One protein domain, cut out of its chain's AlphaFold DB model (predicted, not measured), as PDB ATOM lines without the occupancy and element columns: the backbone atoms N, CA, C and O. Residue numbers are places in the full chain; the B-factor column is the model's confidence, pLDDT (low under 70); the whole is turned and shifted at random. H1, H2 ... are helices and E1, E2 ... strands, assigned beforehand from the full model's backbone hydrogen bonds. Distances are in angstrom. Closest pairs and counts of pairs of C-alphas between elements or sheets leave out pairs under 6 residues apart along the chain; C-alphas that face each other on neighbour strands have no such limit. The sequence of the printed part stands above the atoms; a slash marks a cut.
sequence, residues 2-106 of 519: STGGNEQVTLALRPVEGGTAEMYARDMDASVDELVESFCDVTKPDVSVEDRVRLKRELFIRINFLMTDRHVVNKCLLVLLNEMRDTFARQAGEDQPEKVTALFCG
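What this domain is: This is residues 2 to 106 of the 519 residues of an uncharacterized protein of Macrostomum lignano (UniProt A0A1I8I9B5). Three helices cross one another at steep angles: H1 and H3 meet near their first residues to make a V, and H2 is set slantwise between its arms, touching both. A very small sheet of two parallel strands, E1 and E2, sits at the side of the first part of H3, and an unnamed tail, of which residues 2 to 10 stand free, comes before H1. The printed part has 105 residues with three named helices and two named strands, in the order H1, H2, E1, H3, E2; the class is mostly helix. The whole is compact, with a radius of gyration of the C-alphas of 14.5 A, and spans 43 by 32 by 31 A.

How they stand to each other: E1, residues 65 to 68, and E2, residues 102 to 104, are parallel neighbours at 30 degrees. N 103 and O 65 are 2.7 A apart, and N 68 and O 103 are 3.0 A apart, both within hydrogen-bond range. With H3, residues 72 to 92, they form a strand-helix-strand unit, two parallel neighbour strands with a helix between them along the chain, and its crossover is right-handed. The closest C-alphas of H3 and E1 are those of Asn 74 and Thr 68, 7.1 A apart; those of H3 and E2 are Leu 78 and Ala 102, at 7.6 A. H1, residues 21 to 43, touches H3 with its residues 21 to 25 alone, the closest C-alphas being those of Ala 21 and Leu 77, 4.8 A apart. H1 and H3 run the same way at a steep tilt of 52 degrees. H2, residues 49 to 62, touches residues 32 to 40 of H1 alone, with the C-alphas of Val 36 and Lys 56 closest at 6.4 A. H1 and H2 run opposite ways at a steep tilt of 54 degrees. Residues 57 to 61 of H2 alone touch H3, with the C-alphas of Ile 61 and Arg 85 closest at 5.9 A; the tilt is steep at 47 degrees, opposite ways. The helix packing is mostly crossed. H1 is apart from E1 and E2, and H2 is apart from E2. Every O i to N i+4 pair is within hydrogen-bond range in H1 and H3, and 9 of 10 are in H2.

Where its parts are: H1 runs 32.4 A from C-alpha 21 at (155.646, 199.991, 165.367) to C-alpha 43. H2 is 20.4 A long and H3 30.7 A, ending at C-alpha 92 at (178.019, 188.436, 167.894). E1 measures 6.4 A and E2 6.6 A, with C-alpha 104 at (155.070, 197.241, 149.797).

The domain as a whole: The C-alphas of Asp 46 and Gly 106, 44.6 A apart, are the two farthest apart. The printed part has no cut. The links H1 to H2, H2 to E1 and E1 to H3 are tight; H3 to E2, nine residues, is short. Mean pLDDT of the printed part is 83.3, with residues 2 to 8 and residue 45 under 70.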
ATOM      1  N   SER A   2     166.003 175.746 156.587       28.91
ATOM      2  CA  SER A   2     165.941 175.843 155.123       28.91
ATOM      3  C   SER A   2     164.563 175.344 154.724       28.91
ATOM      4  O   SER A   2     164.253 174.184 154.988       28.91
ATOM      5  N   THR A   3     163.719 176.212 154.172       37.28
ATOM      6  CA  THR A   3     162.365 175.843 153.740       37.28
ATOM      7  C   THR A   3     162.357 175.025 152.451       37.28
ATOM      8  O   THR A   3     161.288 174.634 152.015       37.28
ATOM      9  N   GLY A   4     163.514 174.700 151.851       32.84
ATOM     10  CA  GLY A   4     163.631 173.728 150.748       32.84
ATOM     11  C   GLY A   4     162.995 174.146 149.413       32.84
ATOM     12  O   GLY A   4     163.371 173.625 148.372       32.84
ATOM     13  N   GLY A   5     162.117 175.142 149.434       41.28
ATOM     14  CA  GLY A   5     161.566 175.886 148.316       41.28
ATOM     15  C   GLY A   5     161.185 177.281 148.813       41.28
ATOM     16  O   GLY A   5     161.099 177.517 150.024       41.28
ATOM     17  N   ASN A   6     160.971 178.218 147.892       49.16
ATOM     18  CA  ASN A   6     160.410 179.546 148.168       49.16
ATOM     19  C   ASN A   6     158.923 179.440 148.598       49.16
ATOM     20  O   ASN A   6     158.057 180.101 148.035       49.16
ATOM     21  N   GLU A   7     158.596 178.564 149.550       56.44
ATOM     22  CA  GLU A   7     157.240 178.379 150.061       56.44
ATOM     23  C   GLU A   7     156.954 179.397 151.168       56.44
ATOM     24  O   GLU A   7     157.705 179.534 152.140       56.44
ATOM     25  N   GLN A   8     155.859 180.137 151.009       65.06
ATOM     26  CA  GLN A   8     155.393 181.098 151.998       65.06
ATOM     27  C   GLN A   8     154.832 180.350 153.213       65.06
ATOM     28  O   GLN A   8     153.859 179.612 153.102       65.06
ATOM     29  N   VAL A   9     155.414 180.585 154.390       71.88
ATOM     30  CA  VAL A   9     154.940 180.015 155.658       71.88
ATOM     31  C   VAL A   9     154.302 181.117 156.493       71.88
ATOM     32  O   VAL A   9     154.922 182.139 156.784       71.88
ATOM     33  N   THR A  10     153.058 180.905 156.910       77.81
ATOM     34  CA  THR A  10     152.385 181.768 157.883       77.81
ATOM     35  C   THR A  10     152.844 181.377 159.283       77.81
ATOM     36  O   THR A  10     152.738 180.214 159.673       77.81
ATOM     37  N   LEU A  11     153.365 182.335 160.047       77.69
ATOM     38  CA  LEU A  11     153.905 182.064 161.383       77.69
ATOM     39  C   LEU A  11     152.848 182.172 162.485       77.69
ATOM     40  O   LEU A  11     152.839 181.356 163.402       77.69
ATOM     41  N   ALA A  12     151.981 183.182 162.408       79.50
ATOM     42  CA  ALA A  12     151.015 183.484 163.455       79.50
ATOM     43  C   ALA A  12     149.848 184.333 162.927       79.50
ATOM     44  O   ALA A  12     149.997 185.075 161.957       79.50
ATOM     45  N   LEU A  13     148.702 184.250 163.605       78.75
ATOM     46  CA  LEU A  13     147.534 185.122 163.449       78.75
ATOM     47  C   LEU A  13     147.116 185.612 164.838       78.75
ATOM     48  O   LEU A  13     146.181 185.088 165.450       78.75
ATOM     49  N   ARG A  14     147.857 186.592 165.368       73.62
ATOM     50  CA  ARG A  14     147.761 186.987 166.777       73.62
ATOM     51  C   ARG A  14     147.066 188.319 166.997       73.62
ATOM     52  O   ARG A  14     147.221 189.251 166.208       73.62
ATOM     53  N   PRO A  15     146.315 188.443 168.103       73.81
ATOM     54  CA  PRO A  15     145.867 189.739 168.563       73.81
ATOM     55  C   PRO A  15     147.069 190.538 169.071       73.81
ATOM     56  O   PRO A  15     147.781 190.089 169.961       73.81
ATOM     57  N   VAL A  16     147.224 191.758 168.575       77.75
ATOM     58  CA  VAL A  16     148.166 192.736 169.128       77.75
ATOM     59  C   VAL A  16     147.458 193.668 170.112       77.75
ATOM     60  O   VAL A  16     146.246 193.905 170.033       77.75
ATOM     61  N   GLU A  17     148.196 194.183 171.087       78.44
ATOM     62  CA  GLU A  17     147.679 195.108 172.107       78.44
ATOM     63  C   GLU A  17     147.306 196.493 171.546       78.44
ATOM     64  O   GLU A  17     146.439 197.167 172.104       78.44
ATOM     65  N   GLY A  18     147.894 196.885 170.414       79.69
ATOM     66  CA  GLY A  18     147.640 198.140 169.715       79.69
ATOM     67  C   GLY A  18     148.282 198.145 168.327       79.69
ATOM     68  O   GLY A  18     148.544 197.086 167.771       79.69
ATOM     69  N   GLY A  19     148.505 199.332 167.758       83.69
ATOM     70  CA  GLY A  19     148.941 199.491 166.364       83.69
ATOM     71  C   GLY A  19     150.161 200.390 166.181       83.69
ATOM     72  O   GLY A  19     150.213 201.113 165.192       83.69
ATOM     73  N   THR A  20     151.095 200.424 167.139       88.69
ATOM     74  CA  THR A  20     152.374 201.145 166.970       88.69
ATOM     75  C   THR A  20     153.472 200.207 166.474       88.69
ATOM     76  O   THR A  20     153.364 198.984 166.590       88.69
ATOM     77  N   ALA A  21     154.546 200.774 165.923       90.25
ATOM     78  CA  ALA A  21     155.646 199.991 165.367       90.25
ATOM     79  C   ALA A  21     156.388 199.194 166.448       90.25
ATOM     80  O   ALA A  21     156.756 198.047 166.228       90.25
ATOM     81  N   GLU A  22     156.537 199.768 167.642       90.56
ATOM     82  CA  GLU A  22     157.181 199.135 168.793       90.56
ATOM     83  C   GLU A  22     156.370 197.935 169.291       90.56
ATOM     84  O   GLU A  22     156.933 196.912 169.676       90.56
ATOM     85  N   MET A  23     155.038 198.038 169.260       88.38
ATOM     86  CA  MET A  23     154.157 196.923 169.605       88.38
ATOM     87  C   MET A  23     154.321 195.770 168.616       88.38
ATOM     88  O   MET A  23     154.480 194.630 169.048       88.38
ATOM     89  N   TYR A  24     154.354 196.062 167.312       88.50
ATOM     90  CA  TYR A  24     154.600 195.042 166.293       88.50
ATOM     91  C   TYR A  24     156.007 194.447 166.371       88.50
ATOM     92  O   TYR A  24     156.146 193.238 166.222       88.50
ATOM     93  N   ALA A  25     157.037 195.247 166.657       89.44
ATOM     94  CA  ALA A  25     158.404 194.751 166.820       89.44
ATOM     95  C   ALA A  25     158.510 193.764 167.993       89.44
ATOM     96  O   ALA A  25     159.119 192.704 167.859       89.44
ATOM     97  N   ARG A  26     157.862 194.071 169.126       87.94
ATOM     98  CA  ARG A  26     157.800 193.160 170.281       87.94
ATOM     99  C   ARG A  26     157.048 191.871 169.978       87.94
ATOM    100  O   ARG A  26     157.499 190.807 170.391       87.94
ATOM    101  N   ASP A  27     155.914 191.959 169.286       86.44
ATOM    102  CA  ASP A  27     155.140 190.771 168.910       86.44
ATOM    103  C   ASP A  27     155.919 189.893 167.924       86.44
ATOM    104  O   ASP A  27     156.025 188.686 168.121       86.44
ATOM    105  N   MET A  28     156.574 190.506 166.933       87.12
ATOM    106  CA  MET A  28     157.473 189.823 166.005       87.12
ATOM    107  C   MET A  28     158.600 189.091 166.746       87.12
ATOM    108  O   MET A  28     158.838 187.915 166.472       87.12
ATOM    109  N   ASP A  29     159.256 189.744 167.710       88.75
ATOM    110  CA  ASP A  29     160.293 189.123 168.542       88.75
ATOM    111  C   ASP A  29     159.772 187.920 169.333       88.75
ATOM    112  O   ASP A  29     160.340 186.827 169.256       88.75
ATOM    113  N   ALA A  30     158.629 188.083 170.002       85.88
ATOM    114  CA  ALA A  30     157.992 187.020 170.771       85.88
ATOM    115  C   ALA A  30     157.534 185.836 169.897       85.88
ATOM    116  O   ALA A  30     157.597 184.681 170.332       85.88
ATOM    117  N   SER A  31     157.076 186.104 168.672       85.62
ATOM    118  CA  SER A  31     156.686 185.083 167.696       85.62
ATOM    119  C   SER A  31     157.883 184.303 167.161       85.62
ATOM    120  O   SER A  31     157.789 183.083 167.016       85.62
ATOM    121  N   VAL A  32     159.017 184.964 166.905       88.00
ATOM    122  CA  VAL A  32     160.253 184.268 166.514       88.00
ATOM    123  C   VAL A  32     160.773 183.411 167.670       88.00
ATOM    124  O   VAL A  32     161.143 182.260 167.440       88.00
ATOM    125  N   ASP A  33     160.734 183.910 168.909       88.00
ATOM    126  CA  ASP A  33     161.082 183.112 170.093       88.00
ATOM    127  C   ASP A  33     160.227 181.852 170.201       88.00
ATOM    128  O   ASP A  33     160.736 180.752 170.421       88.00
ATOM    129  N   GLU A  34     158.917 181.990 170.005       85.00
ATOM    130  CA  GLU A  34     158.002 180.855 170.077       85.00
ATOM    131  C   GLU A  34     158.242 179.827 168.977       85.00
ATOM    132  O   GLU A  34     158.165 178.620 169.230       85.00
ATOM    133  N   LEU A  35     158.556 180.297 167.768       86.19
ATOM    134  CA  LEU A  35     158.912 179.437 166.651       86.19
ATOM    135  C   LEU A  35     160.176 178.636 166.968       86.19
ATOM    136  O   LEU A  35     160.186 177.419 166.786       86.19
ATOM    137  N   VAL A  36     161.227 179.298 167.465       88.94
ATOM    138  CA  VAL A  36     162.493 178.644 167.823       88.94
ATOM    139  C   VAL A  36     162.286 177.645 168.956       88.94
ATOM    140  O   VAL A  36     162.763 176.513 168.862       88.94
ATOM    141  N   GLU A  37     161.551 178.024 170.002       87.75
ATOM    142  CA  GLU A  37     161.243 177.129 171.114       87.75
ATOM    143  C   GLU A  37     160.467 175.895 170.660       87.75
ATOM    144  O   GLU A  37     160.887 174.775 170.949       87.75
ATOM    145  N   SER A  38     159.375 176.089 169.920       85.50
ATOM    146  CA  SER A  38     158.530 174.993 169.440       85.50
ATOM    147  C   SER A  38     159.300 174.083 168.487       85.50
ATOM    148  O   SER A  38     159.207 172.860 168.584       85.50
ATOM    149  N   PHE A  39     160.114 174.659 167.597       86.00
ATOM    150  CA  PHE A  39     160.969 173.895 166.697       86.00
ATOM    151  C   PHE A  39     161.967 173.031 167.469       86.00
ATOM    152  O   PHE A  39     162.080 171.838 167.181       86.00
ATOM    153  N   CYS A  40     162.669 173.594 168.455       87.81
ATOM    154  CA  CYS A  40     163.624 172.833 169.258       87.81
ATOM    155  C   CYS A  40     162.912 171.744 170.065       87.81
ATOM    156  O   CYS A  40     163.298 170.586 169.991       87.81
ATOM    157  N   ASP A  41     161.809 172.058 170.739       84.81
ATOM    158  CA  ASP A  41     161.102 171.083 171.574       84.81
ATOM    159  C   ASP A  41     160.532 169.908 170.746       84.81
ATOM    160  O   ASP A  41     160.510 168.763 171.206       84.81
ATOM    161  N   VAL A  42     160.117 170.158 169.495       82.19
ATOM    162  CA  VAL A  42     159.601 169.115 168.593       82.19
ATOM    163  C   VAL A  42     160.715 168.357 167.879       82.19
ATOM    164  O   VAL A  42     160.599 167.146 167.714       82.19
ATOM    165  N   THR A  43     161.779 169.021 167.429       78.75
ATOM    166  CA  THR A  43     162.758 168.410 166.508       78.75
ATOM    167  C   THR A  43     164.110 168.117 167.145       78.75
ATOM    168  O   THR A  43     164.761 167.153 166.745       78.75
ATOM    169  N   LYS A  44     164.521 168.901 168.145       78.56
ATOM    170  CA  LYS A  44     165.839 168.847 168.789       78.56
ATOM    171  C   LYS A  44     165.732 169.170 170.299       78.56
ATOM    172  O   LYS A  44     166.125 170.258 170.724       78.56
ATOM    173  N   PRO A  45     165.161 168.265 171.113       69.69
ATOM    174  CA  PRO A  45     164.801 168.565 172.502       69.69
ATOM    175  C   PRO A  45     166.003 168.889 173.408       69.69
ATOM    176  O   PRO A  45     165.836 169.630 174.373       69.69
ATOM    177  N   ASP A  46     167.210 168.431 173.057       80.12
ATOM    178  CA  ASP A  46     168.435 168.584 173.864       80.12
ATOM    179  C   ASP A  46     169.309 169.794 173.464       80.12
ATOM    180  O   ASP A  46     170.501 169.844 173.759       80.12
ATOM    181  N   VAL A  47     168.741 170.770 172.751       84.00
ATOM    182  CA  VAL A  47     169.471 171.964 172.286       84.00
ATOM    183  C   VAL A  47     169.700 172.953 173.430       84.00
ATOM    184  O   VAL A  47     168.759 173.298 174.155       84.00
ATOM    185  N   SER A  48     170.941 173.441 173.552       88.12
ATOM    186  CA  SER A  48     171.355 174.403 174.578       88.12
ATOM    187  C   SER A  48     170.643 175.755 174.429       88.12
ATOM    188  O   SER A  48     170.095 176.095 173.377       88.12
ATOM    189  N   VAL A  49     170.652 176.567 175.489       87.12
ATOM    190  CA  VAL A  49     170.098 177.932 175.435       87.12
ATOM    191  C   VAL A  49     170.870 178.797 174.434       87.12
ATOM    192  O   VAL A  49     170.262 179.552 173.679       87.12
ATOM    193  N   GLU A  50     172.193 178.645 174.376       86.69
ATOM    194  CA  GLU A  50     173.072 179.365 173.446       86.69
ATOM    195  C   GLU A  50     172.731 179.045 171.988       86.69
ATOM    196  O   GLU A  50     172.621 179.948 171.156       86.69
ATOM    197  N   ASP A  51     172.462 177.776 171.686       87.00
ATOM    198  CA  ASP A  51     172.045 177.353 170.352       87.00
ATOM    199  C   ASP A  51     170.658 177.899 169.983       87.00
ATOM    200  O   ASP A  51     170.432 178.289 168.835       87.00
ATOM    201  N   ARG A  52     169.724 177.987 170.941       89.56
ATOM    202  CA  ARG A  52     168.410 178.622 170.717       89.56
ATOM    203  C   ARG A  52     168.565 180.112 170.392       89.56
ATOM    204  O   ARG A  52     167.956 180.589 169.435       89.56
ATOM    205  N   VAL A  53     169.419 180.832 171.124       88.31
ATOM    206  CA  VAL A  53     169.733 182.248 170.853       88.31
ATOM    207  C   VAL A  53     170.367 182.412 169.472       88.31
ATOM    208  O   VAL A  53     169.963 183.284 168.698       88.31
ATOM    209  N   ARG A  54     171.309 181.533 169.116       87.94
ATOM    210  CA  ARG A  54     171.925 181.521 167.788       87.94
ATOM    211  C   ARG A  54     170.889 181.296 166.683       87.94
ATOM    212  O   ARG A  54     170.916 182.009 165.682       87.94
ATOM    213  N   LEU A  55     169.956 180.357 166.857       88.88
ATOM    214  CA  LEU A  55     168.881 180.100 165.891       88.88
ATOM    215  C   LEU A  55     167.956 181.311 165.716       88.88
ATOM    216  O   LEU A  55     167.635 181.662 164.579       88.88
ATOM    217  N   LYS A  56     167.563 181.972 166.814       90.00
ATOM    218  CA  LYS A  56     166.781 183.221 166.774       90.00
ATOM    219  C   LYS A  56     167.500 184.282 165.945       90.00
ATOM    220  O   LYS A  56     166.914 184.857 165.029       90.00
ATOM    221  N   ARG A  57     168.783 184.505 166.230       88.62
ATOM    222  CA  ARG A  57     169.624 185.460 165.503       88.62
ATOM    223  C   ARG A  57     169.695 185.140 164.011       88.62
ATOM    224  O   ARG A  57     169.459 186.019 163.186       88.62
ATOM    225  N   GLU A  58     170.013 183.893 163.664       86.94
ATOM    226  CA  GLU A  58     170.109 183.453 162.268       86.94
ATOM    227  C   GLU A  58     168.786 183.654 161.512       86.94
ATOM    228  O   GLU A  58     168.812 183.977 160.324       86.94
ATOM    229  N   LEU A  59     167.639 183.506 162.185       86.44
ATOM    230  CA  LEU A  59     166.338 183.845 161.610       86.44
ATOM    231  C   LEU A  59     166.223 185.348 161.359       86.44
ATOM    232  O   LEU A  59     165.994 185.737 160.220       86.44
ATOM    233  N   PHE A  60     166.448 186.189 162.372       86.31
ATOM    234  CA  PHE A  60     166.329 187.647 162.246       86.31
ATOM    235  C   PHE A  60     167.211 188.250 161.150       86.31
ATOM    236  O   PHE A  60     166.760 189.120 160.404       86.31
ATOM    237  N   ILE A  61     168.448 187.771 161.010       83.88
ATOM    238  CA  ILE A  61     169.367 188.249 159.967       83.88
ATOM    239  C   ILE A  61     168.806 187.970 158.563       83.88
ATOM    240  O   ILE A  61     169.030 188.770 157.654       83.88
ATOM    241  N   ARG A  62     168.030 186.890 158.394       80.88
ATOM    242  CA  ARG A  62     167.469 186.439 157.111       80.88
ATOM    243  C   ARG A  62     166.058 186.955 156.808       80.88
ATOM    244  O   ARG A  62     165.557 186.699 155.713       80.88
ATOM    245  N   ILE A  63     165.396 187.641 157.743       82.00
ATOM    246  CA  ILE A  63     164.038 188.152 157.514       82.00
ATOM    247  C   ILE A  63     164.070 189.275 156.473       82.00
ATOM    248  O   ILE A  63     164.826 190.235 156.601       82.00
ATOM    249  N   ASN A  64     163.188 189.163 155.479       80.12
ATOM    250  CA  ASN A  64     162.901 190.208 154.503       80.12
ATOM    251  C   ASN A  64     161.417 190.580 154.525       80.12
ATOM    252  O   ASN A  64     160.561 189.740 154.807       80.12
ATOM    253  N   PHE A  65     161.103 191.835 154.205       85.56
ATOM    254  CA  PHE A  65     159.726 192.310 154.083       85.56
ATOM    255  C   PHE A  65     159.293 192.181 152.630       85.56
ATOM    256  O   PHE A  65     159.309 193.145 151.880       85.56
ATOM    257  N   LEU A  66     158.927 190.972 152.213       82.00
ATOM    258  CA  LEU A  66     158.579 190.710 150.812       82.00
ATOM    259  C   LEU A  66     157.143 191.121 150.444       82.00
ATOM    260  O   LEU A  66     156.798 191.135 149.269       82.00
ATOM    261  N   MET A  67     156.316 191.476 151.432       83.88
ATOM    262  CA  MET A  67     154.998 192.084 151.238       83.88
ATOM    263  C   MET A  67     154.508 192.718 152.537       83.88
ATOM    264  O   MET A  67     154.251 192.011 153.510       83.88
ATOM    265  N   THR A  68     154.357 194.039 152.557       83.81
ATOM    266  CA  THR A  68     153.801 194.764 153.705       83.81
ATOM    267  C   THR A  68     152.886 195.914 153.280       83.81
ATOM    268  O   THR A  68     152.913 196.381 152.139       83.81
ATOM    269  N   ASP A  69     152.029 196.364 154.191       81.75
ATOM    270  CA  ASP A  69     151.205 197.556 153.988       81.75
ATOM    271  C   ASP A  69     152.098 198.817 153.991       81.75
ATOM    272  O   ASP A  69     153.090 198.894 154.717       81.75
ATOM    273  N   ARG A  70     151.745 199.814 153.170       84.62
ATOM    274  CA  ARG A  70     152.444 201.106 153.038       84.62
ATOM    275  C   ARG A  70     152.249 202.039 154.237       84.62
ATOM    276  O   ARG A  70     152.881 203.097 154.278       84.62
ATOM    277  N   HIS A  71     151.411 201.676 155.208       84.81
ATOM    278  CA  HIS A  71     151.151 202.482 156.396       84.81
ATOM    279  C   HIS A  71     152.440 202.829 157.161       84.81
ATOM    280  O   HIS A  71     153.352 202.010 157.300       84.81
ATOM    281  N   VAL A  72     152.498 204.047 157.718       86.31
ATOM    282  CA  VAL A  72     153.689 204.600 158.396       86.31
ATOM    283  C   VAL A  72     154.231 203.685 159.495       86.31
ATOM    284  O   VAL A  72     155.437 203.558 159.665       86.31
ATOM    285  N   VAL A  73     153.340 202.978 160.187       88.38
ATOM    286  CA  VAL A  73     153.695 202.029 161.246       88.38
ATOM    287  C   VAL A  73     154.606 200.908 160.729       88.38
ATOM    288  O   VAL A  73     155.578 200.573 161.397       88.38
ATOM    289  N   ASN A  74     154.360 200.375 159.528       87.88
ATOM    290  CA  ASN A  74     155.203 199.328 158.943       87.88
ATOM    291  C   ASN A  74     156.543 199.875 158.441       87.88
ATOM    292  O   ASN A  74     157.560 199.189 158.526       87.88
ATOM    293  N   LYS A  75     156.569 201.133 157.978       87.75
ATOM    294  CA  LYS A  75     157.823 201.828 157.648       87.75
ATOM    295  C   LYS A  75     158.684 202.028 158.899       87.75
ATOM    296  O   LYS A  75     159.881 201.767 158.862       87.75
ATOM    297  N   CYS A  76     158.082 202.406 160.026       91.62
ATOM    298  CA  CYS A  76     158.785 202.489 161.307       91.62
ATOM    299  C   CYS A  76     159.221 201.106 161.819       91.62
ATOM    300  O   CYS A  76     160.325 200.969 162.338       91.62
ATOM    301  N   LEU A  77     158.406 200.063 161.627       91.25
ATOM    302  CA  LEU A  77     158.776 198.689 161.982       91.25
ATOM    303  C   LEU A  77     160.023 198.219 161.219       91.25
ATOM    304  O   LEU A  77     160.879 197.564 161.803       91.25
ATOM    305  N   LEU A  78     160.161 198.586 159.941       91.31
ATOM    306  CA  LEU A  78     161.363 198.301 159.152       91.31
ATOM    307  C   LEU A  78     162.622 198.944 159.757       91.31
ATOM    308  O   LEU A  78     163.691 198.331 159.744       91.31
ATOM    309  N   VAL A  79     162.509 200.165 160.290       92.06
ATOM    310  CA  VAL A  79     163.619 200.837 160.987       92.06
ATOM    311  C   VAL A  79     164.003 200.047 162.236       92.06
ATOM    312  O   VAL A  79     165.154 199.630 162.352       92.06
ATOM    313  N   LEU A  80     163.027 199.738 163.097       93.25
ATOM    314  CA  LEU A  80     163.244 198.957 164.320       93.25
ATOM    315  C   LEU A  80     163.847 197.576 164.027       93.25
ATOM    316  O   LEU A  80     164.743 197.122 164.733       93.25
ATOM    317  N   LEU A  81     163.402 196.912 162.959       91.75
ATOM    318  CA  LEU A  81     163.936 195.613 162.562       91.75
ATOM    319  C   LEU A  81     165.411 195.697 162.148       91.75
ATOM    320  O   LEU A  81     166.196 194.824 162.515       91.75
ATOM    321  N   ASN A  82     165.807 196.733 161.405       92.19
ATOM    322  CA  ASN A  82     167.219 196.940 161.078       92.19
ATOM    323  C   ASN A  82     168.044 197.221 162.344       92.19
ATOM    324  O   ASN A  82     169.087 196.601 162.526       92.19
ATOM    325  N   GLU A  83     167.543 198.042 163.271       92.75
ATOM    326  CA  GLU A  83     168.212 198.305 164.556       92.75
ATOM    327  C   GLU A  83     168.384 197.035 165.410       92.75
ATOM    328  O   GLU A  83     169.437 196.818 166.024       92.75
ATOM    329  N   MET A  84     167.370 196.164 165.432       90.88
ATOM    330  CA  MET A  84     167.436 194.860 166.097       90.88
ATOM    331  C   MET A  84     168.495 193.960 165.453       90.88
ATOM    332  O   MET A  84     169.319 193.379 166.161       90.88
ATOM    333  N   ARG A  85     168.520 193.872 164.116       91.31
ATOM    334  CA  ARG A  85     169.510 193.080 163.361       91.31
ATOM    335  C   ARG A  85     170.935 193.581 163.600       91.31
ATOM    336  O   ARG A  85     171.819 192.772 163.878       91.31
ATOM    337  N   ASP A  86     171.138 194.896 163.601       91.44
ATOM    338  CA  ASP A  86     172.427 195.518 163.918       91.44
ATOM    339  C   ASP A  86     172.879 195.197 165.346       91.44
ATOM    340  O   ASP A  86     174.060 194.963 165.603       91.44
ATOM    341  N   THR A  87     171.940 195.193 166.293       91.19
ATOM    342  CA  THR A  87     172.222 194.871 167.696       91.19
ATOM    343  C   THR A  87     172.650 193.415 167.847       91.19
ATOM    344  O   THR A  87     173.639 193.141 168.528       91.19
ATOM    345  N   PHE A  88     171.969 192.491 167.170       89.50
ATOM    346  CA  PHE A  88     172.344 191.080 167.177       89.50
ATOM    347  C   PHE A  88     173.715 190.818 166.541       89.50
ATOM    348  O   PHE A  88     174.488 190.030 167.088       89.50
ATOM    349  N   ALA A  89     174.041 191.481 165.428       88.56
ATOM    350  CA  ALA A  89     175.355 191.361 164.794       88.56
ATOM    351  C   ALA A  89     176.473 191.910 165.696       88.56
ATOM    352  O   ALA A  89     177.469 191.230 165.938       88.56
ATOM    353  N   ARG A  90     176.257 193.079 166.317       90.31
ATOM    354  CA  ARG A  90     177.202 193.665 167.286       90.31
ATOM    355  C   ARG A  90     177.464 192.751 168.480       90.31
ATOM    356  O   ARG A  90     178.613 192.580 168.872       90.31
ATOM    357  N   GLN A  91     176.421 192.143 169.046       88.75
ATOM    358  CA  GLN A  91     176.561 191.183 170.150       88.75
ATOM    359  C   GLN A  91     177.333 189.920 169.741       88.75
ATOM    360  O   GLN A  91     177.961 189.288 170.586       88.75
ATOM    361  N   ALA A  92     177.294 189.564 168.458       85.62
ATOM    362  CA  ALA A  92     178.019 188.436 167.894       85.62
ATOM    363  C   ALA A  92     179.468 188.757 167.492       85.62
ATOM    364  O   ALA A  92     180.212 187.835 167.168       85.62
ATOM    365  N   GLY A  93     179.867 190.035 167.491       89.25
ATOM    366  CA  GLY A  93     181.137 190.469 166.901       89.25
ATOM    367  C   GLY A  93     181.178 190.305 165.376       89.25
ATOM    368  O   GLY A  93     182.254 190.121 164.816       89.25
ATOM    369  N   GLU A  94     180.014 190.325 164.724       88.31
ATOM    370  CA  GLU A  94     179.853 190.200 163.273       88.31
ATOM    371  C   GLU A  94     179.659 191.587 162.635       88.31
ATOM    372  O   GLU A  94     179.239 192.543 163.297       88.31
ATOM    373  N   ASP A  95     179.956 191.692 161.338       88.25
ATOM    374  CA  ASP A  95     179.720 192.913 160.569       88.25
ATOM    375  C   ASP A  95     178.228 193.260 160.501       88.25
ATOM    376  O   ASP A  95     177.347 192.404 160.637       88.25
ATOM    377  N   GLN A  96     177.939 194.542 160.267       87.12
ATOM    378  CA  GLN A  96     176.566 195.007 160.129       87.12
ATOM    379  C   GLN A  96     175.868 194.263 158.977       87.12
ATOM    380  O   GLN A  96     176.397 194.233 157.860       87.12
ATOM    381  N   PRO A  97     174.679 193.679 159.211       86.50
ATOM    382  CA  PRO A  97     173.973 192.963 158.167       86.50
ATOM    383  C   PRO A  97     173.479 193.940 157.101       86.50
ATOM    384  O   PRO A  97     173.139 195.091 157.379       86.50
ATOM    385  N   GLU A  98     173.371 193.453 155.867       85.75
ATOM    386  CA  GLU A  98     172.739 194.211 154.791       85.75
ATOM    387  C   GLU A  98     171.312 194.609 155.197       85.75
ATOM    388  O   GLU A  98     170.587 193.819 155.818       85.75
ATOM    389  N   LYS A  99     170.900 195.839 154.868       86.69
ATOM    390  CA  LYS A  99     169.573 196.351 155.227       86.69
ATOM    391  C   LYS A  99     168.466 195.455 154.672       86.69
ATOM    392  O   LYS A  99     168.571 194.919 153.571       86.69
ATOM    393  N   VAL A 100     167.394 195.316 155.450       87.19
ATOM    394  CA  VAL A 100     166.215 194.541 155.052       87.19
ATOM    395  C   VAL A 100     165.658 195.096 153.745       87.19
ATOM    396  O   VAL A 100     165.365 196.290 153.654       87.19
ATOM    397  N   THR A 101     165.455 194.221 152.759       86.25
ATOM    398  CA  THR A 101     164.698 194.591 151.562       86.25
ATOM    399  C   THR A 101     163.214 194.631 151.908       86.25
ATOM    400  O   THR A 101     162.667 193.654 152.433       86.25
ATOM    401  N   ALA A 102     162.572 195.767 151.635       87.88
ATOM    402  CA  ALA A 102     161.160 195.987 151.908       87.88
ATOM    403  C   ALA A 102     160.381 196.247 150.620       87.88
ATOM    404  O   ALA A 102     160.697 197.145 149.844       87.88
ATOM    405  N   LEU A 103     159.340 195.451 150.426       89.12
ATOM    406  CA  LEU A 103     158.400 195.512 149.327       89.12
ATOM    407  C   LEU A 103     157.019 195.786 149.898       89.12
ATOM    408  O   LEU A 103     156.546 195.110 150.817       89.12
ATOM    409  N   PHE A 104     156.362 196.784 149.326       89.38
ATOM    410  CA  PHE A 104     155.070 197.241 149.797       89.38
ATOM    411  C   PHE A 104     153.962 196.921 148.796       89.38
ATOM    412  O   PHE A 104     154.140 197.076 147.587       89.38
ATOM    413  N   CYS A 105     152.787 196.562 149.307       89.75
ATOM    414  CA  CYS A 105     151.614 196.211 148.511       89.75
ATOM    415  C   CYS A 105     151.283 197.304 147.481       89.75
ATOM    416  O   CYS A 105     151.063 198.466 147.841       89.75
ATOM    417  N   GLY A 106     151.243 196.940 146.198       89.69
ATOM    418  CA  GLY A 106     150.915 197.851 145.097       89.69
ATOM    419  C   GLY A 106     149.461 198.326 145.126       89.69
ATOM    420  O   GLY A 106     149.170 199.452 144.728       89.69
TER     421      GLY A 106